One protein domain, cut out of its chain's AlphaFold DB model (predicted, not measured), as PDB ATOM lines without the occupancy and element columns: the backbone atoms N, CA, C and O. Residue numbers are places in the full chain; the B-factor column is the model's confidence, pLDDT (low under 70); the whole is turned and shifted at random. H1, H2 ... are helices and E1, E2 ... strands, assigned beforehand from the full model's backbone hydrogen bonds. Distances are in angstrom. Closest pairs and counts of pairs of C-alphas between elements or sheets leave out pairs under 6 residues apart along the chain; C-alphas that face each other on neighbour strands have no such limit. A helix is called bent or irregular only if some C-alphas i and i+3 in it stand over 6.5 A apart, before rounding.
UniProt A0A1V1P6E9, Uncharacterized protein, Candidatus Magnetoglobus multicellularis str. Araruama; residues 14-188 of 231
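What this domain is: This is residues 14 to 188 of the 231 residues of an uncharacterized protein of Candidatus Magnetoglobus multicellularis str. Araruama (UniProt A0A1V1P6E9). Picture a strongly twisted sheet of five strands with H1 and H2 over one face, and beside it a second half of helices: two helical hairpins, H3 with H4 and H6 with H7, joined through short H5. H7 alone of these helices grazes the sheet, at edge strand E1, while residues 149 to 155 and 179 to 184, of which 182 to 184 belong to H8, stick out. The printed part has 175 residues, with E1 H1 E2 H2 E3 E4 E5 H3 H4 H5 H6 H7 H8 along the chain; the mixed sheet runs E1 E2 E5 E4 E3, and the class is mixed, helices and strands. It is compact, with a radius of gyration of the C-alphas of 16.6 A and spans of 43 by 40 by 33 A.

How they stand to each other: Start at E1, residues 14 to 19, parallel to E2, residues 50 to 56, with N 17 and O 53 2.8 A apart. E2 is parallel to E5, residues 91 to 93, with N 92 and O 54 at 2.9 A. E5 is antiparallel to E4, residues 78 to 81, with N 79 and O 91 at 2.9 A, and E4 to E3, residues 70 to 72, with N 80 and O 71 at 3.0 A; E3, E4 and E5 form a meander, each strand the antiparallel neighbour of the one before. H1, residues 26 to 42, runs along E1 at 22 degrees on the local plane, at a height over the sheet of 9.3 A; its closest C-alphas to E2 are Asp 36 and Thr 52, 6.1 A. H2, residues 62 to 67, is on the same face, over E3, at 9.2 A, which gives two layers, helices on one face of a sheet. E1, H1, E2 is a strand-helix-strand unit, two parallel neighbours with a helix between, and E2, H2, E3 a split one, with E5 and E4 between its strands; both crossovers are right-handed. H3, residues 101 to 107, and H4, residues 113 to 125, touch as a hairpin, a steep tilt of 41 degrees, opposite ways; the closest C-alphas are Ala 104 and Ala 119, 4.5 A. H5, residues 128 to 131, is close but not clearly touching H6, residues 134 to 148, with the C-alphas of Ile 129 and Lys 137 closest at 6.8 A. Residues 139 to 143 of H6 touch residues 167 to 171 of H7, residues 162 to 177, as a hairpin at a steep tilt of 40 degrees, closest at C-alphas 143 and 171, 6.8 A. H7 only grazes the sheet; its C-alpha 176 is 7.1 A from C-alpha 14 of E1. H8, residues 182 to 186, is close but not clearly touching H7, C-alphas 177 and 185 being closest at 6.4 A. Each O i to N i+4 pair is within hydrogen-bond range in H1, H2, H4, H7 and H8, against 9 of 11 in H6 and 1 of 3 in H3, where 3 of 4 O i to N i+3 pairs are within range; H5 is too short for such a pair.

Where its parts are: Find C-alpha 14 at (30.057, 57.373, -70.745), where E1 begins, and C-alpha 26 at (37.900, 68.401, -87.137), where H1 begins its 24.1 A. E2 is 19.6 A long, H4 18.4 A, H6 19.8 A and H7 22.3 A. H3 is irregular, C-alphas 102 and 105 being 7.1 A apart, and H6 only just so, with 135 and 138 at 6.6 A. H8 ends at C-alpha 186, (30.609, 41.974, -67.951).

The domain as a whole: The C-alphas of Gln 46 and Glu 153 are farthest apart, 46.4 A. The printed part has no cut, and the link from H6 to H7, 13 residues, is long. Mean pLDDT of the printed part is 79.9; look for values under 70 at residues 129, 132 to 186 and 188.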
ATOM      1  N   LEU A  14      29.232  56.202 -70.471       85.94
ATOM      2  CA  LEU A  14      30.057  57.373 -70.745       85.94
ATOM      3  C   LEU A  14      31.090  57.015 -71.808       85.94
ATOM      4  O   LEU A  14      31.878  56.091 -71.622       85.94
ATOM      5  N   ILE A  15      31.098  57.763 -72.907       86.06
ATOM      6  CA  ILE A  15      32.066  57.587 -73.992       86.06
ATOM      7  C   ILE A  15      33.044  58.751 -73.928       86.06
ATOM      8  O   ILE A  15      32.629  59.907 -73.954       86.06
ATOM      9  N   LEU A  16      34.343  58.466 -73.842       87.88
ATOM     10  CA  LEU A  16      35.378  59.496 -73.771       87.88
ATOM     11  C   LEU A  16      36.233  59.481 -75.038       87.88
ATOM     12  O   LEU A  16      37.067  58.598 -75.223       87.88
ATOM     13  N   GLU A  17      36.084  60.502 -75.878       89.75
ATOM     14  CA  GLU A  17      37.036  60.789 -76.949       89.75
ATOM     15  C   GLU A  17      38.196  61.599 -76.365       89.75
ATOM     16  O   GLU A  17      38.113  62.823 -76.216       89.75
ATOM     17  N   PHE A  18      39.277  60.915 -75.978       87.38
ATOM     18  CA  PHE A  18      40.398  61.567 -75.307       87.38
ATOM     19  C   PHE A  18      41.526  61.968 -76.256       87.38
ATOM     20  O   PHE A  18      42.261  61.143 -76.802       87.38
ATOM     21  N   LYS A  19      41.741  63.278 -76.369       88.25
ATOM     22  CA  LYS A  19      42.878  63.883 -77.054       88.25
ATOM     23  C   LYS A  19      44.015  64.155 -76.080       88.25
ATOM     24  O   LYS A  19      44.104  65.216 -75.460       88.25
ATOM     25  N   TYR A  20      44.894  63.160 -75.955       80.19
ATOM     26  CA  TYR A  20      46.047  63.230 -75.061       80.19
ATOM     27  C   TYR A  20      47.243  63.976 -75.679       80.19
ATOM     28  O   TYR A  20      47.756  64.921 -75.086       80.19
ATOM     29  N   THR A  21      47.680  63.595 -76.882       71.94
ATOM     30  CA  THR A  21      48.864  64.179 -77.558       71.94
ATOM     31  C   THR A  21      48.550  65.225 -78.602       71.94
ATOM     32  O   THR A  21      49.416  66.010 -78.981       71.94
ATOM     33  N   GLN A  22      47.321  65.218 -79.094       77.88
ATOM     34  CA  GLN A  22      46.873  66.095 -80.158       77.88
ATOM     35  C   GLN A  22      45.958  67.159 -79.567       77.88
ATOM     36  O   GLN A  22      45.223  66.901 -78.617       77.88
ATOM     37  N   SER A  23      46.016  68.365 -80.123       90.00
ATOM     38  CA  SER A  23      44.983  69.364 -79.857       90.00
ATOM     39  C   SER A  23      43.681  68.966 -80.559       90.00
ATOM     40  O   SER A  23      43.677  68.087 -81.427       90.00
ATOM     41  N   LEU A  24      42.570  69.613 -80.205       93.62
ATOM     42  CA  LEU A  24      41.314  69.407 -80.922       93.62
ATOM     43  C   LEU A  24      41.443  69.843 -82.387       93.62
ATOM     44  O   LEU A  24      42.099  70.831 -82.708       93.62
ATOM     45  N   SER A  25      40.809  69.069 -83.259       93.56
ATOM     46  CA  SER A  25      40.753  69.264 -84.707       93.56
ATOM     47  C   SER A  25      39.427  68.719 -85.227       93.56
ATOM     48  O   SER A  25      38.735  68.013 -84.489       93.56
ATOM     49  N   ASP A  26      39.108  68.950 -86.500       94.50
ATOM     50  CA  ASP A  26      37.900  68.401 -87.137       94.50
ATOM     51  C   ASP A  26      37.759  66.892 -86.938       94.50
ATOM     52  O   ASP A  26      36.680  66.377 -86.639       94.50
ATOM     53  N   LYS A  27      38.886  66.175 -87.006       92.25
ATOM     54  CA  LYS A  27      38.932  64.732 -86.791       92.25
ATOM     55  C   LYS A  27      38.459  64.338 -85.388       92.25
ATOM     56  O   LYS A  27      37.803  63.313 -85.250       92.25
ATOM     57  N   SER A  28      38.739  65.145 -84.362       91.62
ATOM     58  CA  SER A  28      38.258  64.897 -82.995       91.62
ATOM     59  C   SER A  28      36.731  64.859 -82.938       91.62
ATOM     60  O   SER A  28      36.157  63.959 -82.334       91.62
ATOM     61  N   PHE A  29      36.073  65.808 -83.605       94.44
ATOM     62  CA  PHE A  29      34.613  65.896 -83.634       94.44
ATOM     63  C   PHE A  29      33.991  64.797 -84.495       94.44
ATOM     64  O   PHE A  29      32.981  64.218 -84.108       94.44
ATOM     65  N   GLN A  30      34.616  64.464 -85.626       91.94
ATOM     66  CA  GLN A  30      34.198  63.339 -86.468       91.94
ATOM     67  C   GLN A  30      34.293  62.000 -85.726       91.94
ATOM     68  O   GLN A  30      33.390  61.177 -85.841       91.94
ATOM     69  N   GLN A  31      35.358  61.785 -84.947       88.38
ATOM     70  CA  GLN A  31      35.510  60.585 -84.121       88.38
ATOM     71  C   GLN A  31      34.452  60.526 -83.023       88.38
ATOM     72  O   GLN A  31      33.793  59.501 -82.894       88.38
ATOM     73  N   ALA A  32      34.230  61.630 -82.302       91.12
ATOM     74  CA  ALA A  32      33.187  61.703 -81.282       91.12
ATOM     75  C   ALA A  32      31.798  61.402 -81.865       91.12
ATOM     76  O   ALA A  32      31.088  60.562 -81.328       91.12
ATOM     77  N   LEU A  33      31.447  62.013 -83.004       91.06
ATOM     78  CA  LEU A  33      30.207  61.725 -83.734       91.06
ATOM     79  C   LEU A  33      30.103  60.255 -84.150       91.06
ATOM     80  O   LEU A  33      29.052  59.641 -83.988       91.06
ATOM     81  N   GLY A  34      31.182  59.698 -84.701       87.00
ATOM     82  CA  GLY A  34      31.222  58.310 -85.147       87.00
ATOM     83  C   GLY A  34      31.007  57.339 -83.992       87.00
ATOM     84  O   GLY A  34      30.137  56.477 -84.075       87.00
ATOM     85  N   TYR A  35      31.760  57.493 -82.902       84.44
ATOM     86  CA  TYR A  35      31.615  56.647 -81.719       84.44
ATOM     87  C   TYR A  35      30.235  56.782 -81.096       84.44
ATOM     88  O   TYR A  35      29.614  55.770 -80.802       84.44
ATOM     89  N   ASP A  36      29.735  58.006 -80.959       90.31
ATOM     90  CA  ASP A  36      28.415  58.265 -80.405       90.31
ATOM     91  C   ASP A  36      27.304  57.562 -81.205       90.31
ATOM     92  O   ASP A  36      26.477  56.857 -80.631       90.31
ATOM     93  N   TYR A  37      27.339  57.681 -82.536       90.38
ATOM     94  CA  TYR A  37      26.371  57.028 -83.413       90.38
ATOM     95  C   TYR A  37      26.495  55.500 -83.369       90.38
ATOM     96  O   TYR A  37      25.528  54.803 -83.067       90.38
ATOM     97  N   PHE A  38      27.685  54.959 -83.646       84.88
ATOM     98  CA  PHE A  38      27.859  53.511 -83.771       84.88
ATOM     99  C   PHE A  38      27.700  52.775 -82.442       84.88
ATOM    100  O   PHE A  38      27.209  51.650 -82.442       84.88
ATOM    101  N   PHE A  39      28.085  53.385 -81.318       82.50
ATOM    102  CA  PHE A  39      27.882  52.790 -80.000       82.50
ATOM    103  C   PHE A  39      26.392  52.696 -79.664       82.50
ATOM    104  O   PHE A  39      25.920  51.622 -79.294       82.50
ATOM    105  N   GLY A  40      25.642  53.788 -79.849       82.69
ATOM    106  CA  GLY A  40      24.197  53.794 -79.625       82.69
ATOM    107  C   GLY A  40      23.476  52.749 -80.477       82.69
ATOM    108  O   GLY A  40      22.684  51.969 -79.951       82.69
ATOM    109  N   GLU A  41      23.814  52.674 -81.767       87.69
ATOM    110  CA  GLU A  41      23.227  51.705 -82.698       87.69
ATOM    111  C   GLU A  41      23.579  50.255 -82.342       87.69
ATOM    112  O   GLU A  41      22.698  49.396 -82.319       87.69
ATOM    113  N   HIS A  42      24.852  49.971 -82.044       82.19
ATOM    114  CA  HIS A  42      25.319  48.611 -81.764       82.19
ATOM    115  C   HIS A  42      24.678  48.015 -80.507       82.19
ATOM    116  O   HIS A  42      24.356  46.829 -80.486       82.19
ATOM    117  N   TYR A  43      24.489  48.839 -79.476       79.38
ATOM    118  CA  TYR A  43      23.915  48.420 -78.197       79.38
ATOM    119  C   TYR A  43      22.415  48.736 -78.070       79.38
ATOM    120  O   TYR A  43      21.839  48.518 -77.008       79.38
ATOM    121  N   HIS A  44      21.774  49.228 -79.139       88.44
ATOM    122  CA  HIS A  44      20.355  49.606 -79.173       88.44
ATOM    123  C   HIS A  44      19.939  50.570 -78.045       88.44
ATOM    124  O   HIS A  44      18.856  50.451 -77.466       88.44
ATOM    125  N   LEU A  45      20.812  51.528 -77.726       87.06
ATOM    126  CA  LEU A  45      20.633  52.467 -76.620       87.06
ATOM    127  C   LEU A  45      19.830  53.699 -77.040       87.06
ATOM    128  O   LEU A  45      19.975  54.220 -78.147       87.06
ATOM    129  N   GLN A  46      19.020  54.221 -76.122       90.62
ATOM    130  CA  GLN A  46      18.375  55.518 -76.288       90.62
ATOM    131  C   GLN A  46      19.370  56.650 -76.013       90.62
ATOM    132  O   GLN A  46      20.339  56.500 -75.272       90.62
ATOM    133  N   ARG A  47      19.101  57.839 -76.564       86.50
ATOM    134  CA  ARG A  47      19.995  59.006 -76.443       86.50
ATOM    135  C   ARG A  47      20.330  59.399 -75.002       86.50
ATOM    136  O   ARG A  47      21.395  59.956 -74.770       86.50
ATOM    137  N   ASN A  48      19.424  59.150 -74.061       89.00
ATOM    138  CA  ASN A  48      19.623  59.493 -72.651       89.00
ATOM    139  C   ASN A  48      20.390  58.409 -71.879       89.00
ATOM    140  O   ASN A  48      20.838  58.667 -70.766       89.00
ATOM    141  N   ASP A  49      20.569  57.220 -72.460       86.12
ATOM    142  CA  ASP A  49      21.286  56.122 -71.809       86.12
ATOM    143  C   ASP A  49      22.799  56.342 -71.845       86.12
ATOM    144  O   ASP A  49      23.518  55.793 -71.012       86.12
ATOM    145  N   PHE A  50      23.298  57.141 -72.794       88.81
ATOM    146  CA  PHE A  50      24.725  57.372 -72.969       88.81
ATOM    147  C   PHE A  50      25.077  58.824 -73.300       88.81
ATOM    148  O   PHE A  50      24.311  59.564 -73.916       88.81
ATOM    149  N   GLN A  51      26.277  59.231 -72.895       92.31
ATOM    150  CA  GLN A  51      26.782  60.580 -73.096       92.31
ATOM    151  C   GLN A  51      28.239  60.527 -73.549       92.31
ATOM    152  O   GLN A  51      29.109  59.983 -72.868       92.31
ATOM    153  N   THR A  52      28.501  61.128 -74.707       94.00
ATOM    154  CA  THR A  52      29.852  61.250 -75.254       94.00
ATOM    155  C   THR A  52      30.473  62.565 -74.799       94.00
ATOM    156  O   THR A  52      29.834  63.617 -74.853       94.00
ATOM    157  N   PHE A  53      31.723  62.508 -74.354       95.81
ATOM    158  CA  PHE A  53      32.540  63.644 -73.952       95.81
ATOM    159  C   PHE A  53      33.803  63.690 -74.794       95.81
ATOM    160  O   PHE A  53      34.437  62.665 -75.044       95.81
ATOM    161  N   ILE A  54      34.213  64.895 -75.169       96.44
ATOM    162  CA  ILE A  54      35.528  65.122 -75.759       96.44
ATOM    163  C   ILE A  54      36.429  65.644 -74.649       96.44
ATOM    164  O   ILE A  54      36.160  66.677 -74.043       96.44
ATOM    165  N   VAL A  55      37.517  64.945 -74.370       96.00
ATOM    166  CA  VAL A  55      38.457  65.339 -73.321       96.00
ATOM    167  C   VAL A  55      39.751  65.784 -73.989       96.00
ATOM    168  O   VAL A  55      40.285  65.081 -74.841       96.00
ATOM    169  N   SER A  56      40.274  66.952 -73.624       95.69
ATOM    170  CA  SER A  56      41.488  67.514 -74.215       95.69
ATOM    171  C   SER A  56      42.535  67.788 -73.147       95.69
ATOM    172  O   SER A  56      42.371  68.662 -72.292       95.69
ATOM    173  N   ALA A  57      43.650  67.061 -73.217       91.12
ATOM    174  CA  ALA A  57      44.821  67.329 -72.387       91.12
ATOM    175  C   ALA A  57      45.491  68.652 -72.762       91.12
ATOM    176  O   ALA A  57      46.025  69.351 -71.900       91.12
ATOM    177  N   ILE A  58      45.459  68.997 -74.050       91.56
ATOM    178  CA  ILE A  58      46.026  70.225 -74.599       91.56
ATOM    179  C   ILE A  58      44.937  71.296 -74.652       91.56
ATOM    180  O   ILE A  58      43.814  71.020 -75.066       91.56
ATOM    181  N   THR A  59      45.261  72.526 -74.245       95.00
ATOM    182  CA  THR A  59      44.338  73.657 -74.418       95.00
ATOM    183  C   THR A  59      44.146  73.903 -75.921       95.00
ATOM    184  O   THR A  59      45.140  74.187 -76.599       95.00
ATOM    185  N   PRO A  60      42.923  73.766 -76.462       95.12
ATOM    186  CA  PRO A  60      42.650  73.971 -77.877       95.12
ATOM    187  C   PRO A  60      42.867  75.424 -78.296       95.12
ATOM    188  O   PRO A  60      42.865  76.337 -77.471       95.12
ATOM    189  N   ARG A  61      43.025  75.651 -79.603       94.50
ATOM    190  CA  ARG A  61      42.972  77.013 -80.150       94.50
ATOM    191  C   ARG A  61      41.553  77.548 -80.005       94.50
ATOM    192  O   ARG A  61      40.605  76.804 -80.202       94.50
ATOM    193  N   GLN A  62      41.395  78.833 -79.716       95.00
ATOM    194  CA  GLN A  62      40.059  79.409 -79.546       95.00
ATOM    195  C   GLN A  62      39.207  79.301 -80.824       95.00
ATOM    196  O   GLN A  62      38.011  79.051 -80.735       95.00
ATOM    197  N   GLU A  63      39.840  79.405 -81.995       97.12
ATOM    198  CA  GLU A  63      39.210  79.252 -83.315       97.12
ATOM    199  C   GLU A  63      38.423  77.938 -83.433       97.12
ATOM    200  O   GLU A  63      37.237  77.979 -83.731       97.12
ATOM    201  N   ILE A  64      39.018  76.789 -83.072       96.38
ATOM    202  CA  ILE A  64      38.325  75.492 -83.192       96.38
ATOM    203  C   ILE A  64      37.103  75.402 -82.270       96.38
ATOM    204  O   ILE A  64      36.124  74.739 -82.591       96.38
ATOM    205  N   LEU A  65      37.138  76.067 -81.111       97.50
ATOM    206  CA  LEU A  65      35.982  76.112 -80.219       97.50
ATOM    207  C   LEU A  65      34.879  76.985 -80.825       97.50
ATOM    208  O   LEU A  65      33.721  76.582 -80.800       97.50
ATOM    209  N   ILE A  66      35.232  78.132 -81.412       97.38
ATOM    210  CA  ILE A  66      34.286  79.039 -82.075       97.38
ATOM    211  C   ILE A  66      33.635  78.364 -83.286       97.38
ATOM    212  O   ILE A  66      32.408  78.375 -83.384       97.38
ATOM    213  N   ASP A  67      34.423  77.726 -84.154       96.81
ATOM    214  CA  ASP A  67      33.945  77.074 -85.380       96.81
ATOM    215  C   ASP A  67      32.911  75.976 -85.086       96.81
ATOM    216  O   ASP A  67      31.934  75.804 -85.815       96.81
ATOM    217  N   TYR A  68      33.082  75.271 -83.963       97.44
ATOM    218  CA  TYR A  68      32.163  74.230 -83.495       97.44
ATOM    219  C   TYR A  68      31.139  74.735 -82.463       97.44
ATOM    220  O   TYR A  68      30.382  73.951 -81.878       97.44
ATOM    221  N   GLY A  69      31.074  76.050 -82.243       97.75
ATOM    222  CA  GLY A  69      30.079  76.716 -81.409       97.75
ATOM    223  C   GLY A  69      30.199  76.443 -79.910       97.75
ATOM    224  O   GLY A  69      29.200  76.500 -79.195       97.75
ATOM    225  N   TYR A  70      31.384  76.123 -79.412       98.38
ATOM    226  CA  TYR A  70      31.634  75.876 -77.999       98.38
ATOM    227  C   TYR A  70      31.865  77.160 -77.212       98.38
ATOM    228  O   TYR A  70      32.688  78.001 -77.565       98.38
ATOM    229  N   SER A  71      31.188  77.250 -76.073       97.62
ATOM    230  CA  SER A  71      31.422  78.268 -75.056       97.62
ATOM    231  C   SER A  71      31.601  77.616 -73.694       97.62
ATOM    232  O   SER A  71      31.022  76.558 -73.417       97.62
ATOM    233  N   GLN A  72      32.395  78.256 -72.839       97.00
ATOM    234  CA  GLN A  72      32.578  77.796 -71.471       97.00
ATOM    235  C   GLN A  72      31.239  77.828 -70.724       97.00
ATOM    236  O   GLN A  72      30.406  78.711 -70.931       97.00
ATOM    237  N   THR A  73      31.025  76.835 -69.872       96.19
ATOM    238  CA  THR A  73      29.896  76.792 -68.943       96.19
ATOM    239  C   THR A  73      30.215  77.583 -67.667       96.19
ATOM    240  O   THR A  73      31.271  78.206 -67.556       96.19
ATOM    241  N   GLY A  74      29.322  77.534 -66.671       94.19
ATOM    242  CA  GLY A  74      29.609  78.068 -65.334       94.19
ATOM    243  C   GLY A  74      30.779  77.371 -64.624       94.19
ATOM    244  O   GLY A  74      31.310  77.917 -63.662       94.19
ATOM    245  N   THR A  75      31.209  76.205 -65.116       94.88
ATOM    246  CA  THR A  75      32.345  75.455 -64.582       94.88
ATOM    247  C   THR A  75      33.571  75.636 -65.476       94.88
ATOM    248  O   THR A  75      33.517  75.400 -66.687       94.88
ATOM    249  N   ASN A  76      34.693  76.050 -64.880       97.06
ATOM    250  CA  ASN A  76      35.957  76.232 -65.598       97.06
ATOM    251  C   ASN A  76      36.422  74.932 -66.258       97.06
ATOM    252  O   ASN A  76      36.312  73.855 -65.679       97.06
ATOM    253  N   GLY A  77      36.934  75.038 -67.486       96.88
ATOM    254  CA  GLY A  77      37.383  73.888 -68.268       96.88
ATOM    255  C   GLY A  77      36.266  73.009 -68.831       96.88
ATOM    256  O   GLY A  77      36.578  72.060 -69.544       96.88
ATOM    257  N   VAL A  78      34.988  73.315 -68.579       98.06
ATOM    258  CA  VAL A  78      33.844  72.586 -69.143       98.06
ATOM    259  C   VAL A  78      33.139  73.463 -70.168       98.06
ATOM    260  O   VAL A  78      32.666  74.553 -69.845       98.06
ATOM    261  N   TYR A  79      33.036  72.974 -71.401       98.38
ATOM    262  CA  TYR A  79      32.478  73.704 -72.537       98.38
ATOM    263  C   TYR A  79      31.309  72.939 -73.153       98.38
ATOM    264  O   TYR A  79      31.320  71.709 -73.229       98.38
ATOM    265  N   LYS A  80      30.306  73.672 -73.639       98.00
ATOM    266  CA  LYS A  80      29.158  73.108 -74.364       98.00
ATOM    267  C   LYS A  80      28.948  73.845 -75.676       98.00
ATOM    268  O   LYS A  80      29.137  75.057 -75.742       98.00
ATOM    269  N   SER A  81      28.548  73.099 -76.703       98.00
ATOM    270  CA  SER A  81      28.215  73.681 -77.997       98.00
ATOM    271  C   SER A  81      26.765  74.157 -78.044       98.00
ATOM    272  O   SER A  81      25.868  73.518 -77.485       98.00
ATOM    273  N   HIS A  82      26.524  75.261 -78.747       96.94
ATOM    274  CA  HIS A  82      25.179  75.703 -79.120       96.94
ATOM    275  C   HIS A  82      24.733  75.170 -80.495       96.94
ATOM    276  O   HIS A  82      23.557  75.285 -80.844       96.94
ATOM    277  N   ILE A  83      25.632  74.543 -81.263       96.75
ATOM    278  CA  ILE A  83      25.311  73.916 -82.549       96.75
ATOM    279  C   ILE A  83      24.651  72.561 -82.296       96.75
ATOM    280  O   ILE A  83      25.190  71.716 -81.585       96.75
ATOM    281  N   ARG A  84      23.493  72.316 -82.921       92.31
ATOM    282  CA  ARG A  84      22.668  71.116 -82.686       92.31
ATOM    283  C   ARG A  84      23.450  69.802 -82.791       92.31
ATOM    284  O   ARG A  84      23.252  68.936 -81.948       92.31
ATOM    285  N   ALA A  85      24.319  69.669 -83.793       89.62
ATOM    286  CA  ALA A  85      25.100  68.453 -84.023       89.62
ATOM    287  C   ALA A  85      26.147  68.181 -82.928       89.62
ATOM    288  O   ALA A  85      26.462  67.025 -82.678       89.62
ATOM    289  N   PHE A  86      26.656  69.221 -82.256       93.69
ATOM    290  CA  PHE A  86      27.742  69.112 -81.272       93.69
ATOM    291  C   PHE A  86      27.298  69.404 -79.834       93.69
ATOM    292  O   PHE A  86      28.050  69.182 -78.887       93.69
ATOM    293  N   LYS A  87      26.057  69.867 -79.637       91.75
ATOM    294  CA  LYS A  87      25.463  70.143 -78.320       91.75
ATOM    295  C   LYS A  87      25.501  68.924 -77.392       91.75
ATOM    296  O   LYS A  87      25.531  69.078 -76.174       91.75
ATOM    297  N   LEU A  88      25.509  67.731 -77.981       88.56
ATOM    298  CA  LEU A  88      25.578  66.452 -77.289       88.56
ATOM    299  C   LEU A  88      26.998  66.046 -76.891       88.56
ATOM    300  O   LEU A  88      27.135  64.972 -76.332       88.56
ATOM    301  N   PHE A  89      28.039  66.842 -77.149       94.56
ATOM    302  CA  PHE A  89      29.425  66.479 -76.828       94.56
ATOM    303  C   PHE A  89      30.082  67.551 -75.963       94.56
ATOM    304  O   PHE A  89      30.778  68.414 -76.500       94.56
ATOM    305  N   PRO A  90      29.873  67.568 -74.636       96.94
ATOM    306  CA  PRO A  90      30.599  68.485 -73.770       96.94
ATOM    307  C   PRO A  90      32.111  68.266 -73.900       96.94
ATOM    308  O   PRO A  90      32.579  67.125 -73.987       96.94
ATOM    309  N   ILE A  91      32.870  69.362 -73.918       98.12
ATOM    310  CA  ILE A  91      34.334  69.322 -73.944       98.12
ATOM    311  C   ILE A  91      34.869  69.578 -72.538       98.12
ATOM    312  O   ILE A  91      34.467  70.544 -71.887       98.12
ATOM    313  N   LEU A  92      35.824  68.754 -72.109       98.00
ATOM    314  CA  LEU A  92      36.636  68.980 -70.917       98.00
ATOM    315  C   LEU A  92      38.053  69.388 -71.333       98.00
ATOM    316  O   LEU A  92      38.771  68.602 -71.950       98.00
ATOM    317  N   ILE A  93      38.488  70.589 -70.961       97.75
ATOM    318  CA  ILE A  93      39.866  71.061 -71.139       97.75
ATOM    319  C   ILE A  93      40.609  70.900 -69.814       97.75
ATOM    320  O   ILE A  93      40.444  71.679 -68.876       97.75
ATOM    321  N   LEU A  94      41.484  69.896 -69.744       96.38
ATOM    322  CA  LEU A  94      42.109  69.469 -68.486       96.38
ATOM    323  C   LEU A  94      43.001  70.536 -67.845       96.38
ATOM    324  O   LEU A  94      43.123  70.596 -66.624       96.38
ATOM    325  N   ASN A  95      43.612  71.396 -68.661       96.50
ATOM    326  CA  ASN A  95      44.436  72.505 -68.177       96.50
ATOM    327  C   ASN A  95      43.634  73.604 -67.459       96.50
ATOM    328  O   ASN A  95      44.248  74.454 -66.814       96.50
ATOM    329  N   GLU A  96      42.311  73.620 -67.620       97.44
ATOM    330  CA  GLU A  96      41.411  74.670 -67.131       97.44
ATOM    331  C   GLU A  96      40.468  74.185 -66.029       97.44
ATOM    332  O   GLU A  96      39.896  75.012 -65.324       97.44
ATOM    333  N   LEU A  97      40.323  72.867 -65.850       97.25
ATOM    334  CA  LEU A  97      39.526  72.307 -64.761       97.25
ATOM    335  C   LEU A  97      40.032  72.806 -63.390       97.25
ATOM    336  O   LEU A  97      41.248  72.954 -63.212       97.25
ATOM    337  N   PRO A  98      39.150  73.023 -62.399       96.38
ATOM    338  CA  PRO A  98      39.540  73.396 -61.038       96.38
ATOM    339  C   PRO A  98      40.513  72.406 -60.380       96.38
ATOM    340  O   PRO A  98      40.478  71.205 -60.660       96.38
ATOM    341  N   ASP A  99      41.377  72.905 -59.490       94.69
ATOM    342  CA  ASP A  99      42.299  72.113 -58.652       94.69
ATOM    343  C   ASP A  99      41.548  71.412 -57.497       94.69
ATOM    344  O   ASP A  99      41.865  71.593 -56.329       94.69
ATOM    345  N   GLU A 100      40.529  70.627 -57.840       92.88
ATOM    346  CA  GLU A 100      39.658  69.913 -56.900       92.88
ATOM    347  C   GLU A 100      39.950  68.410 -56.908       92.88
ATOM    348  O   GLU A 100      40.356  67.852 -57.935       92.88
ATOM    349  N   TYR A 101      39.699  67.730 -55.784       89.50
ATOM    350  CA  TYR A 101      40.059  66.317 -55.635       89.50
ATOM    351  C   TYR A 101      39.419  65.449 -56.723       89.50
ATOM    352  O   TYR A 101      40.118  64.696 -57.400       89.50
ATOM    353  N   HIS A 102      38.119  65.611 -56.991       87.00
ATOM    354  CA  HIS A 102      37.403  64.838 -58.018       87.00
ATOM    355  C   HIS A 102      37.910  65.070 -59.451       87.00
ATOM    356  O   HIS A 102      37.701  64.206 -60.303       87.00
ATOM    357  N   ASN A 103      38.620  66.171 -59.711       92.50
ATOM    358  CA  ASN A 103      39.283  66.450 -60.988       92.50
ATOM    359  C   ASN A 103      40.733  65.963 -61.026       92.50
ATOM    360  O   ASN A 103      41.295  65.794 -62.109       92.50
ATOM    361  N   ALA A 104      41.360  65.746 -59.868       89.81
ATOM    362  CA  ALA A 104      42.797  65.529 -59.747       89.81
ATOM    363  C   ALA A 104      43.287  64.377 -60.632       89.81
ATOM    364  O   ALA A 104      44.298  64.501 -61.322       89.81
ATOM    365  N   LEU A 105      42.530  63.280 -60.692       84.88
ATOM    366  CA  LEU A 105      42.918  62.133 -61.500       84.88
ATOM    367  C   LEU A 105      42.992  62.460 -62.991       84.88
ATOM    368  O   LEU A 105      43.990  62.152 -63.636       84.88
ATOM    369  N   ILE A 106      41.954  63.088 -63.542       86.12
ATOM    370  CA  ILE A 106      41.932  63.405 -64.969       86.12
ATOM    371  C   ILE A 106      42.908  64.546 -65.280       86.12
ATOM    372  O   ILE A 106      43.624  64.499 -66.278       86.12
ATOM    373  N   LYS A 107      43.053  65.522 -64.377       91.50
ATOM    374  CA  LYS A 107      44.024  66.620 -64.503       91.50
ATOM    375  C   LYS A 107      45.477  66.162 -64.480       91.50
ATOM    376  O   LYS A 107      46.336  66.858 -65.022       91.50
ATOM    377  N   ALA A 108      45.774  64.986 -63.939       86.62
ATOM    378  CA  ALA A 108      47.106  64.408 -64.041       86.62
ATOM    379  C   ALA A 108      47.563  64.175 -65.494       86.62
ATOM    380  O   ALA A 108      48.766  64.094 -65.753       86.62
ATOM    381  N   PHE A 109      46.624  64.122 -66.442       86.12
ATOM    382  CA  PHE A 109      46.896  64.014 -67.873       86.12
ATOM    383  C   PHE A 109      46.957  65.364 -68.597       86.12
ATOM    384  O   PHE A 109      47.184  65.392 -69.803       86.12
ATOM    385  N   ALA A 110      46.772  66.485 -67.899       90.75
ATOM    386  CA  ALA A 110      46.847  67.813 -68.492       90.75
ATOM    387  C   ALA A 110      48.221  68.063 -69.143       90.75
ATOM    388  O   ALA A 110      49.261  67.611 -68.652       90.75
ATOM    389  N   SER A 111      48.267  68.802 -70.251       87.50
ATOM    390  CA  SER A 111      49.518  69.017 -70.988       87.50
ATOM    391  C   SER A 111      50.486  69.966 -70.273       87.50
ATOM    392  O   SER A 111      51.701  69.866 -70.467       87.50
ATOM    393  N   ARG A 112      49.995  70.850 -69.395       89.62
ATOM    394  CA  ARG A 112      50.834  71.777 -68.618       89.62
ATOM    395  C   ARG A 112      51.443  71.085 -67.393       89.62
ATOM    396  O   ARG A 112      50.712  70.594 -66.537       89.62
ATOM    397  N   LYS A 113      52.780  71.132 -67.252       86.81
ATOM    398  CA  LYS A 113      53.520  70.535 -66.111       86.81
ATOM    399  C   LYS A 113      52.955  70.988 -64.762       86.81
ATOM    400  O   LYS A 113      52.669  70.147 -63.922       86.81
ATOM    401  N   ALA A 114      52.706  72.287 -64.592       90.69
ATOM    402  CA  ALA A 114      52.161  72.837 -63.347       90.69
ATOM    403  C   ALA A 114      50.803  72.226 -62.953       90.69
ATOM    404  O   ALA A 114      50.581  71.944 -61.781       90.69
ATOM    405  N   GLN A 115      49.914  71.978 -63.924       92.50
ATOM    406  CA  GLN A 115      48.611  71.356 -63.663       92.50
ATOM    407  C   GLN A 115      48.773  69.890 -63.246       92.50
ATOM    408  O   GLN A 115      48.135  69.448 -62.294       92.50
ATOM    409  N   ARG A 116      49.690  69.158 -63.895       88.81
ATOM    410  CA  ARG A 116      50.007  67.777 -63.506       88.81
ATOM    411  C   ARG A 116      50.601  67.691 -62.107       88.81
ATOM    412  O   ARG A 116      50.209  66.810 -61.358       88.81
ATOM    413  N   GLU A 117      51.544  68.561 -61.753       87.62
ATOM    414  CA  GLU A 117      52.177  68.513 -60.427       87.62
ATOM    415  C   GLU A 117      51.180  68.811 -59.306       87.62
ATOM    416  O   GLU A 117      51.137  68.071 -58.326       87.62
ATOM    417  N   LYS A 118      50.301  69.804 -59.487       92.00
ATOM    418  CA  LYS A 118      49.213  70.076 -58.537       92.00
ATOM    419  C   LYS A 118      48.273  68.886 -58.374       92.00
ATOM    420  O   LYS A 118      47.990  68.468 -57.257       92.00
ATOM    421  N   ALA A 119      47.842  68.295 -59.487       90.12
ATOM    422  CA  ALA A 119      47.017  67.094 -59.476       90.12
ATOM    423  C   ALA A 119      47.700  65.933 -58.733       90.12
ATOM    424  O   ALA A 119      47.079  65.274 -57.905       90.12
ATOM    425  N   LYS A 120      48.996  65.702 -58.983       84.62
ATOM    426  CA  LYS A 120      49.782  64.675 -58.283       84.62
ATOM    427  C   LYS A 120      49.862  64.929 -56.787       84.62
ATOM    428  O   LYS A 120      49.768  63.973 -56.024       84.62
ATOM    429  N   GLN A 121      50.104  66.173 -56.385       88.00
ATOM    430  CA  GLN A 121      50.166  66.549 -54.980       88.00
ATOM    431  C   GLN A 121      48.831  66.245 -54.298       88.00
ATOM    432  O   GLN A 121      48.809  65.493 -53.328       88.00
ATOM    433  N   LEU A 122      47.729  66.696 -54.897       89.81
ATOM    434  CA  LEU A 122      46.386  66.482 -54.368       89.81
ATOM    435  C   LEU A 122      46.034  64.989 -54.246       89.81
ATOM    436  O   LEU A 122      45.530  64.549 -53.221       89.81
ATOM    437  N   LEU A 123      46.377  64.168 -55.246       84.31
ATOM    438  CA  LEU A 123      46.162  62.712 -55.186       84.31
ATOM    439  C   LEU A 123      46.980  62.019 -54.082       84.31
ATOM    440  O   LEU A 123      46.558  60.975 -53.583       84.31
ATOM    441  N   ARG A 124      48.163  62.547 -53.735       83.06
ATOM    442  CA  ARG A 124      48.991  62.009 -52.643       83.06
ATOM    443  C   ARG A 124      48.436  62.408 -51.283       83.06
ATOM    444  O   ARG A 124      48.348  61.546 -50.419       83.06
ATOM    445  N   GLU A 125      48.093  63.682 -51.117       86.19
ATOM    446  CA  GLU A 125      47.555  64.238 -49.870       86.19
ATOM    447  C   GLU A 125      46.234  63.562 -49.482       86.19
ATOM    448  O   GLU A 125      46.036  63.213 -48.325       86.19
ATOM    449  N   GLU A 126      45.390  63.260 -50.467       83.25
ATOM    450  CA  GLU A 126      44.100  62.587 -50.270       83.25
ATOM    451  C   GLU A 126      44.199  61.049 -50.281       83.25
ATOM    452  O   GLU A 126      43.191  60.348 -50.380       83.25
ATOM    453  N   HIS A 127      45.415  60.490 -50.220       80.44
ATOM    454  CA  HIS A 127      45.656  59.043 -50.162       80.44
ATOM    455  C   HIS A 127      44.929  58.239 -51.262       80.44
ATOM    456  O   HIS A 127      44.509  57.099 -51.052       80.44
ATOM    457  N   TYR A 128      44.813  58.786 -52.479       75.44
ATOM    458  CA  TYR A 128      43.986  58.221 -53.557       75.44
ATOM    459  C   TYR A 128      44.250  56.729 -53.821       75.44
ATOM    460  O   TYR A 128      43.323  55.931 -53.952       75.44
ATOM    461  N   ILE A 129      45.522  56.321 -53.836       68.00
ATOM    462  CA  ILE A 129      45.953  54.930 -54.062       68.00
ATOM    463  C   ILE A 129      45.360  53.955 -53.026       68.00
ATOM    464  O   ILE A 129      45.190  52.766 -53.308       68.00
ATOM    465  N   GLU A 130      45.065  54.427 -51.818       73.25
ATOM    466  CA  GLU A 130      44.479  53.636 -50.735       73.25
ATOM    467  C   GLU A 130      42.968  53.458 -50.902       73.25
ATOM    468  O   GLU A 130      42.439  52.425 -50.501       73.25
ATOM    469  N   THR A 131      42.302  54.395 -51.582       71.62
ATOM    470  CA  THR A 131      40.858  54.334 -51.875       71.62
ATOM    471  C   THR A 131      40.504  53.376 -53.017       71.62
ATOM    472  O   THR A 131      39.348  52.984 -53.168       71.62
ATOM    473  N   ILE A 132      41.490  52.967 -53.821       66.94
ATOM    474  CA  ILE A 132      41.265  52.096 -54.977       66.94
ATOM    475  C   ILE A 132      41.121  50.634 -54.524       66.94
ATOM    476  O   ILE A 132      42.009  50.119 -53.830       66.94
ATOM    477  N   PRO A 133      40.077  49.909 -54.982       65.31
ATOM    478  CA  PRO A 133      39.920  48.485 -54.709       65.31
ATOM    479  C   PRO A 133      41.177  47.687 -55.058       65.31
ATOM    480  O   PRO A 133      41.774  47.870 -56.119       65.31
ATOM    481  N   LYS A 134      41.562  46.744 -54.193       65.31
ATOM    482  CA  LYS A 134      42.832  46.000 -54.294       65.31
ATOM    483  C   LYS A 134      43.066  45.351 -55.669       65.31
ATOM    484  O   LYS A 134      44.201  45.342 -56.136       65.31
ATOM    485  N   GLY A 135      42.011  44.854 -56.323       62.12
ATOM    486  CA  GLY A 135      42.093  44.249 -57.661       62.12
ATOM    487  C   GLY A 135      42.428  45.241 -58.783       62.12
ATOM    488  O   GLY A 135      43.076  44.874 -59.756       62.12
ATOM    489  N   ILE A 136      42.054  46.511 -58.618       60.41
ATOM    490  CA  ILE A 136      42.278  47.585 -59.596       60.41
ATOM    491  C   ILE A 136      43.533  48.392 -59.247       60.41
ATOM    492  O   ILE A 136      44.190  48.965 -60.118       60.41
ATOM    493  N   LYS A 137      43.919  48.377 -57.968       63.34
ATOM    494  CA  LYS A 137      45.068  49.093 -57.422       63.34
ATOM    495  C   LYS A 137      46.358  48.781 -58.166       63.34
ATOM    496  O   LYS A 137      47.116  49.703 -58.420       63.34
ATOM    497  N   THR A 138      46.600  47.532 -58.561       60.69
ATOM    498  CA  THR A 138      47.805  47.164 -59.323       60.69
ATOM    499  C   THR A 138      47.802  47.778 -60.720       60.69
ATOM    500  O   THR A 138      48.812  48.332 -61.140       60.69
ATOM    501  N   ILE A 139      46.660  47.763 -61.412       61.34
ATOM    502  CA  ILE A 139      46.530  48.341 -62.756       61.34
ATOM    503  C   ILE A 139      46.719  49.856 -62.692       61.34
ATOM    504  O   ILE A 139      47.507  50.417 -63.456       61.34
ATOM    505  N   ILE A 140      46.047  50.509 -61.741       62.94
ATOM    506  CA  ILE A 140      46.187  51.947 -61.542       62.94
ATOM    507  C   ILE A 140      47.605  52.289 -61.081       62.94
ATOM    508  O   ILE A 140      48.189  53.209 -61.630       62.94
ATOM    509  N   ALA A 141      48.212  51.540 -60.160       63.56
ATOM    510  CA  ALA A 141      49.578  51.780 -59.701       63.56
ATOM    511  C   ALA A 141      50.624  51.594 -60.812       63.56
ATOM    512  O   ALA A 141      51.565  52.379 -60.879       63.56
ATOM    513  N   GLU A 142      50.474  50.607 -61.700       59.75
ATOM    514  CA  GLU A 142      51.344  50.436 -62.872       59.75
ATOM    515  C   GLU A 142      51.257  51.636 -63.811       59.75
ATOM    516  O   GLU A 142      52.277  52.166 -64.253       59.75
ATOM    517  N   ILE A 143      50.036  52.088 -64.081       60.31
ATOM    518  CA  ILE A 143      49.782  53.233 -64.947       60.31
ATOM    519  C   ILE A 143      50.298  54.517 -64.292       60.31
ATOM    520  O   ILE A 143      50.984  55.305 -64.935       60.31
ATOM    521  N   PHE A 144      50.061  54.684 -62.992       64.44
ATOM    522  CA  PHE A 144      50.585  55.781 -62.194       64.44
ATOM    523  C   PHE A 144      52.109  55.788 -62.205       64.44
ATOM    524  O   PHE A 144      52.712  56.797 -62.531       64.44
ATOM    525  N   LYS A 145      52.768  54.667 -61.915       61.81
ATOM    526  CA  LYS A 145      54.232  54.564 -61.959       61.81
ATOM    527  C   LYS A 145      54.776  54.950 -63.337       61.81
ATOM    528  O   LYS A 145      55.842  55.543 -63.443       61.81
ATOM    529  N   TYR A 146      54.031  54.658 -64.394       54.97
ATOM    530  CA  TYR A 146      54.434  54.975 -65.753       54.97
ATOM    531  C   TYR A 146      54.204  56.449 -66.140       54.97
ATOM    532  O   TYR A 146      55.074  57.051 -66.761       54.97
ATOM    533  N   ILE A 147      53.079  57.046 -65.727       54.59
ATOM    534  CA  ILE A 147      52.735  58.467 -65.943       54.59
ATOM    535  C   ILE A 147      53.535  59.391 -65.009       54.59
ATOM    536  O   ILE A 147      53.877  60.518 -65.371       54.59
ATOM    537  N   PHE A 148      53.827  58.931 -63.791       53.47
ATOM    538  CA  PHE A 148      54.350  59.738 -62.688       53.47
ATOM    539  C   PHE A 148      55.805  59.453 -62.312       53.47
ATOM    540  O   PHE A 148      56.376  60.276 -61.599       53.47
ATOM    541  N   CYS A 149      56.403  58.331 -62.733       46.34
ATOM    542  CA  CYS A 149      57.740  57.923 -62.272       46.34
ATOM    543  C   CYS A 149      58.750  57.580 -63.380       46.34
ATOM    544  O   CYS A 149      59.824  57.076 -63.046       46.34
ATOM    545  N   LYS A 150      58.485  57.853 -64.669       47.53
ATOM    546  CA  LYS A 150      59.590  57.881 -65.646       47.53
ATOM    547  C   LYS A 150      60.453  59.136 -65.402       47.53
ATOM    548  O   LYS A 150      59.877  60.209 -65.213       47.53
ATOM    549  N   PRO A 151      61.796  59.008 -65.366       41.09
ATOM    550  CA  PRO A 151      62.688  60.145 -65.185       41.09
ATOM    551  C   PRO A 151      62.521  61.143 -66.331       41.09
ATOM    552  O   PRO A 151      62.179  60.761 -67.447       41.09
ATOM    553  N   GLU A 152      62.745  62.412 -66.005       45.38
ATOM    554  CA  GLU A 152      62.519  63.633 -66.787       45.38
ATOM    555  C   GLU A 152      63.356  63.760 -68.079       45.38
ATOM    556  O   GLU A 152      63.889  64.827 -68.370       45.38
ATOM    557  N   GLU A 153      63.466  62.716 -68.899       41.03
ATOM    558  CA  GLU A 153      63.826  62.908 -70.303       41.03
ATOM    559  C   GLU A 153      62.595  63.440 -71.017       41.03
ATOM    560  O   GLU A 153      61.707  62.685 -71.405       41.03
ATOM    561  N   ASP A 154      62.533  64.772 -71.040       43.44
ATOM    562  CA  ASP A 154      61.747  65.639 -71.911       43.44
ATOM    563  C   ASP A 154      60.732  64.864 -72.761       43.44
ATOM    564  O   ASP A 154      60.919  64.617 -73.956       43.44
ATOM    565  N   ILE A 155      59.631  64.444 -72.123       45.50
ATOM    566  CA  ILE A 155      58.451  63.968 -72.838       45.50
ATOM    567  C   ILE A 155      57.844  65.225 -73.453       45.50
ATOM    568  O   ILE A 155      56.817  65.747 -73.016       45.50
ATOM    569  N   SER A 156      58.509  65.738 -74.485       43.16
ATOM    570  CA  SER A 156      57.829  66.380 -75.579       43.16
ATOM    571  C   SER A 156      56.627  65.492 -75.873       43.16
ATOM    572  O   SER A 156      56.776  64.309 -76.183       43.16
ATOM    573  N   MET A 157      55.423  66.042 -75.737       47.09
ATOM    574  CA  MET A 157      54.174  65.340 -76.056       47.09
ATOM    575  C   MET A 157      54.178  64.777 -77.497       47.09
ATOM    576  O   MET A 157      53.301  63.992 -77.847       47.09
ATOM    577  N   ALA A 158      55.168  65.159 -78.319       39.66
ATOM    578  CA  ALA A 158      55.439  64.639 -79.651       39.66
ATOM    579  C   ALA A 158      56.145  63.263 -79.691       39.66
ATOM    580  O   ALA A 158      56.140  62.638 -80.744       39.66
ATOM    581  N   ALA A 159      56.718  62.757 -78.592       45.34
ATOM    582  CA  ALA A 159      57.418  61.464 -78.547       45.34
ATOM    583  C   ALA A 159      56.571  60.353 -77.888       45.34
ATOM    584  O   ALA A 159      57.035  59.602 -77.024       45.34
ATOM    585  N   MET A 160      55.291  60.258 -78.260       58.62
ATOM    586  CA  MET A 160      54.433  59.160 -77.811       58.62
ATOM    587  C   MET A 160      54.723  57.890 -78.605       58.62
ATOM    588  O   MET A 160      54.534  57.873 -79.816       58.62
ATOM    589  N   THR A 161      55.143  56.821 -77.929       64.62
ATOM    590  CA  THR A 161      55.221  55.487 -78.539       64.62
ATOM    591  C   THR A 161      53.840  54.820 -78.533       64.62
ATOM    592  O   THR A 161      53.000  55.130 -77.684       64.62
ATOM    593  N   ASP A 162      53.597  53.862 -79.429       60.22
ATOM    594  CA  ASP A 162      52.331  53.104 -79.471       60.22
ATOM    595  C   ASP A 162      52.049  52.355 -78.155       60.22
ATOM    596  O   ASP A 162      50.902  52.218 -77.717       60.22
ATOM    597  N   GLU A 163      53.110  51.931 -77.463       63.12
ATOM    598  CA  GLU A 163      53.027  51.331 -76.131       63.12
ATOM    599  C   GLU A 163      52.510  52.337 -75.085       63.12
ATOM    600  O   GLU A 163      51.699  51.983 -74.224       63.12
ATOM    601  N   HIS A 164      52.943  53.603 -75.163       60.78
ATOM    602  CA  HIS A 164      52.458  54.675 -74.290       60.78
ATOM    603  C   HIS A 164      50.970  54.952 -74.536       60.78
ATOM    604  O   HIS A 164      50.195  55.006 -73.579       60.78
ATOM    605  N   ALA A 165      50.561  55.073 -75.802       62.12
ATOM    606  CA  ALA A 165      49.164  55.306 -76.168       62.12
ATOM    607  C   ALA A 165      48.252  54.163 -75.685       62.12
ATOM    608  O   ALA A 165      47.215  54.416 -75.075       62.12
ATOM    609  N   SER A 166      48.686  52.909 -75.854       63.78
ATOM    610  CA  SER A 166      47.938  51.721 -75.413       63.78
ATOM    611  C   SER A 166      47.741  51.670 -73.895       63.78
ATOM    612  O   SER A 166      46.679  51.286 -73.409       63.78
ATOM    613  N   LYS A 167      48.747  52.083 -73.114       62.97
ATOM    614  CA  LYS A 167      48.646  52.140 -71.646       62.97
ATOM    615  C   LYS A 167      47.699  53.241 -71.169       62.97
ATOM    616  O   LYS A 167      46.963  53.020 -70.210       62.97
ATOM    617  N   VAL A 168      47.702  54.397 -71.836       62.09
ATOM    618  CA  VAL A 168      46.753  55.491 -71.567       62.09
ATOM    619  C   VAL A 168      45.329  55.073 -71.939       62.09
ATOM    620  O   VAL A 168      44.419  55.299 -71.150       62.09
ATOM    621  N   ALA A 169      45.137  54.389 -73.069       64.88
ATOM    622  CA  ALA A 169      43.841  53.819 -73.439       64.88
ATOM    623  C   ALA A 169      43.343  52.817 -72.379       64.88
ATOM    624  O   ALA A 169      42.262  53.001 -71.828       64.88
ATOM    625  N   ARG A 170      44.190  51.856 -71.968       64.25
ATOM    626  CA  ARG A 170      43.865  50.894 -70.896       64.25
ATOM    627  C   ARG A 170      43.495  51.586 -69.581       64.25
ATOM    628  O   ARG A 170      42.668  51.079 -68.830       64.25
ATOM    629  N   PHE A 171      44.119  52.722 -69.270       64.25
ATOM    630  CA  PHE A 171      43.762  53.509 -68.091       64.25
ATOM    631  C   PHE A 171      42.368  54.094 -68.182       64.25
ATOM    632  O   PHE A 171      41.633  54.034 -67.204       64.25
ATOM    633  N   ILE A 172      42.029  54.681 -69.325       62.72
ATOM    634  CA  ILE A 172      40.728  55.304 -69.547       62.72
ATOM    635  C   ILE A 172      39.646  54.243 -69.469       62.72
ATOM    636  O   ILE A 172      38.681  54.450 -68.743       62.72
ATOM    637  N   ASP A 173      39.862  53.087 -70.096       64.25
ATOM    638  CA  ASP A 173      38.945  51.953 -70.001       64.25
ATOM    639  C   ASP A 173      38.722  51.555 -68.541       64.25
ATOM    640  O   ASP A 173      37.591  51.440 -68.084       64.25
ATOM    641  N   VAL A 174      39.799  51.400 -67.764       61.91
ATOM    642  CA  VAL A 174      39.696  51.054 -66.341       61.91
ATOM    643  C   VAL A 174      39.036  52.172 -65.539       61.91
ATOM    644  O   VAL A 174      38.203  51.879 -64.697       61.91
ATOM    645  N   PHE A 175      39.355  53.439 -65.786       60.03
ATOM    646  CA  PHE A 175      38.789  54.578 -65.066       60.03
ATOM    647  C   PHE A 175      37.288  54.740 -65.329       60.03
ATOM    648  O   PHE A 175      36.512  54.898 -64.386       60.03
ATOM    649  N   VAL A 176      36.865  54.636 -66.589       58.44
ATOM    650  CA  VAL A 176      35.449  54.641 -66.971       58.44
ATOM    651  C   VAL A 176      34.741  53.443 -66.334       58.44
ATOM    652  O   VAL A 176      33.731  53.623 -65.656       58.44
ATOM    653  N   ASN A 177      35.328  52.247 -66.432       56.88
ATOM    654  CA  ASN A 177      34.737  51.018 -65.900       56.88
ATOM    655  C   ASN A 177      34.806  50.898 -64.367       56.88
ATOM    656  O   ASN A 177      34.028  50.153 -63.791       56.88
ATOM    657  N   THR A 178      35.683  51.627 -63.666       53.12
ATOM    658  CA  THR A 178      35.740  51.597 -62.189       53.12
ATOM    659  C   THR A 178      34.511  52.194 -61.517       53.12
ATOM    660  O   THR A 178      34.284  51.925 -60.340       53.12
ATOM    661  N   ASN A 179      33.731  52.998 -62.243       48.44
ATOM    662  CA  ASN A 179      32.446  53.504 -61.763       48.44
ATOM    663  C   ASN A 179      31.273  52.592 -62.165       48.44
ATOM    664  O   ASN A 179      30.149  52.858 -61.754       48.44
ATOM    665  N   LEU A 180      31.526  51.538 -62.948       49.81
ATOM    666  CA  LEU A 180      30.536  50.538 -63.329       49.81
ATOM    667  C   LEU A 180      30.582  49.356 -62.355       49.81
ATOM    668  O   LEU A 180      31.639  48.968 -61.849       49.81
ATOM    669  N   SER A 181      29.425  48.760 -62.096       57.66
ATOM    670  CA  SER A 181      29.345  47.480 -61.394       57.66
ATOM    671  C   SER A 181      29.998  46.363 -62.219       57.66
ATOM    672  O   SER A 181      30.117  46.448 -63.442       57.66
ATOM    673  N   LEU A 182      30.407  45.272 -61.560       58.28
ATOM    674  CA  LEU A 182      30.955  44.102 -62.257       58.28
ATOM    675  C   LEU A 182      29.985  43.581 -63.329       58.28
ATOM    676  O   LEU A 182      30.414  43.203 -64.411       58.28
ATOM    677  N   GLU A 183      28.686  43.599 -63.038       64.81
ATOM    678  CA  GLU A 183      27.639  43.203 -63.977       64.81
ATOM    679  C   GLU A 183      27.615  44.105 -65.218       64.81
ATOM    680  O   GLU A 183      27.587  43.611 -66.341       64.81
ATOM    681  N   GLU A 184      27.724  45.420 -65.036       58.66
ATOM    682  CA  GLU A 184      27.783  46.379 -66.143       58.66
ATOM    683  C   GLU A 184      29.040  46.220 -66.993       58.66
ATOM    684  O   GLU A 184      28.955  46.310 -68.217       58.66
ATOM    685  N   VAL A 185      30.189  45.926 -66.382       61.78
ATOM    686  CA  VAL A 185      31.422  45.635 -67.126       61.78
ATOM    687  C   VAL A 185      31.279  44.338 -67.919       61.78
ATOM    688  O   VAL A 185      31.587  44.306 -69.106       61.78
ATOM    689  N   LEU A 186      30.780  43.269 -67.292       69.25
ATOM    690  CA  LEU A 186      30.609  41.974 -67.951       69.25
ATOM    691  C   LEU A 186      29.549  42.020 -69.059       69.25
ATOM    692  O   LEU A 186      29.704  41.318 -70.053       69.25
ATOM    693  N   SER A 187      28.532  42.881 -68.939       70.69
ATOM    694  CA  SER A 187      27.482  43.055 -69.955       70.69
ATOM    695  C   SER A 187      27.984  43.598 -71.299       70.69
ATOM    696  O   SER A 187      27.306  43.446 -72.311       70.69
ATOM    697  N   GLN A 188      29.177  44.202 -71.326       67.75
ATOM    698  CA  GLN A 188      29.807  44.708 -72.552       67.75
ATOM    699  C   GLN A 188      30.481  43.601 -73.374       67.75
ATOM    700  O   GLN A 188      30.886  43.832 -74.512       67.75
TER     701      GLN A 188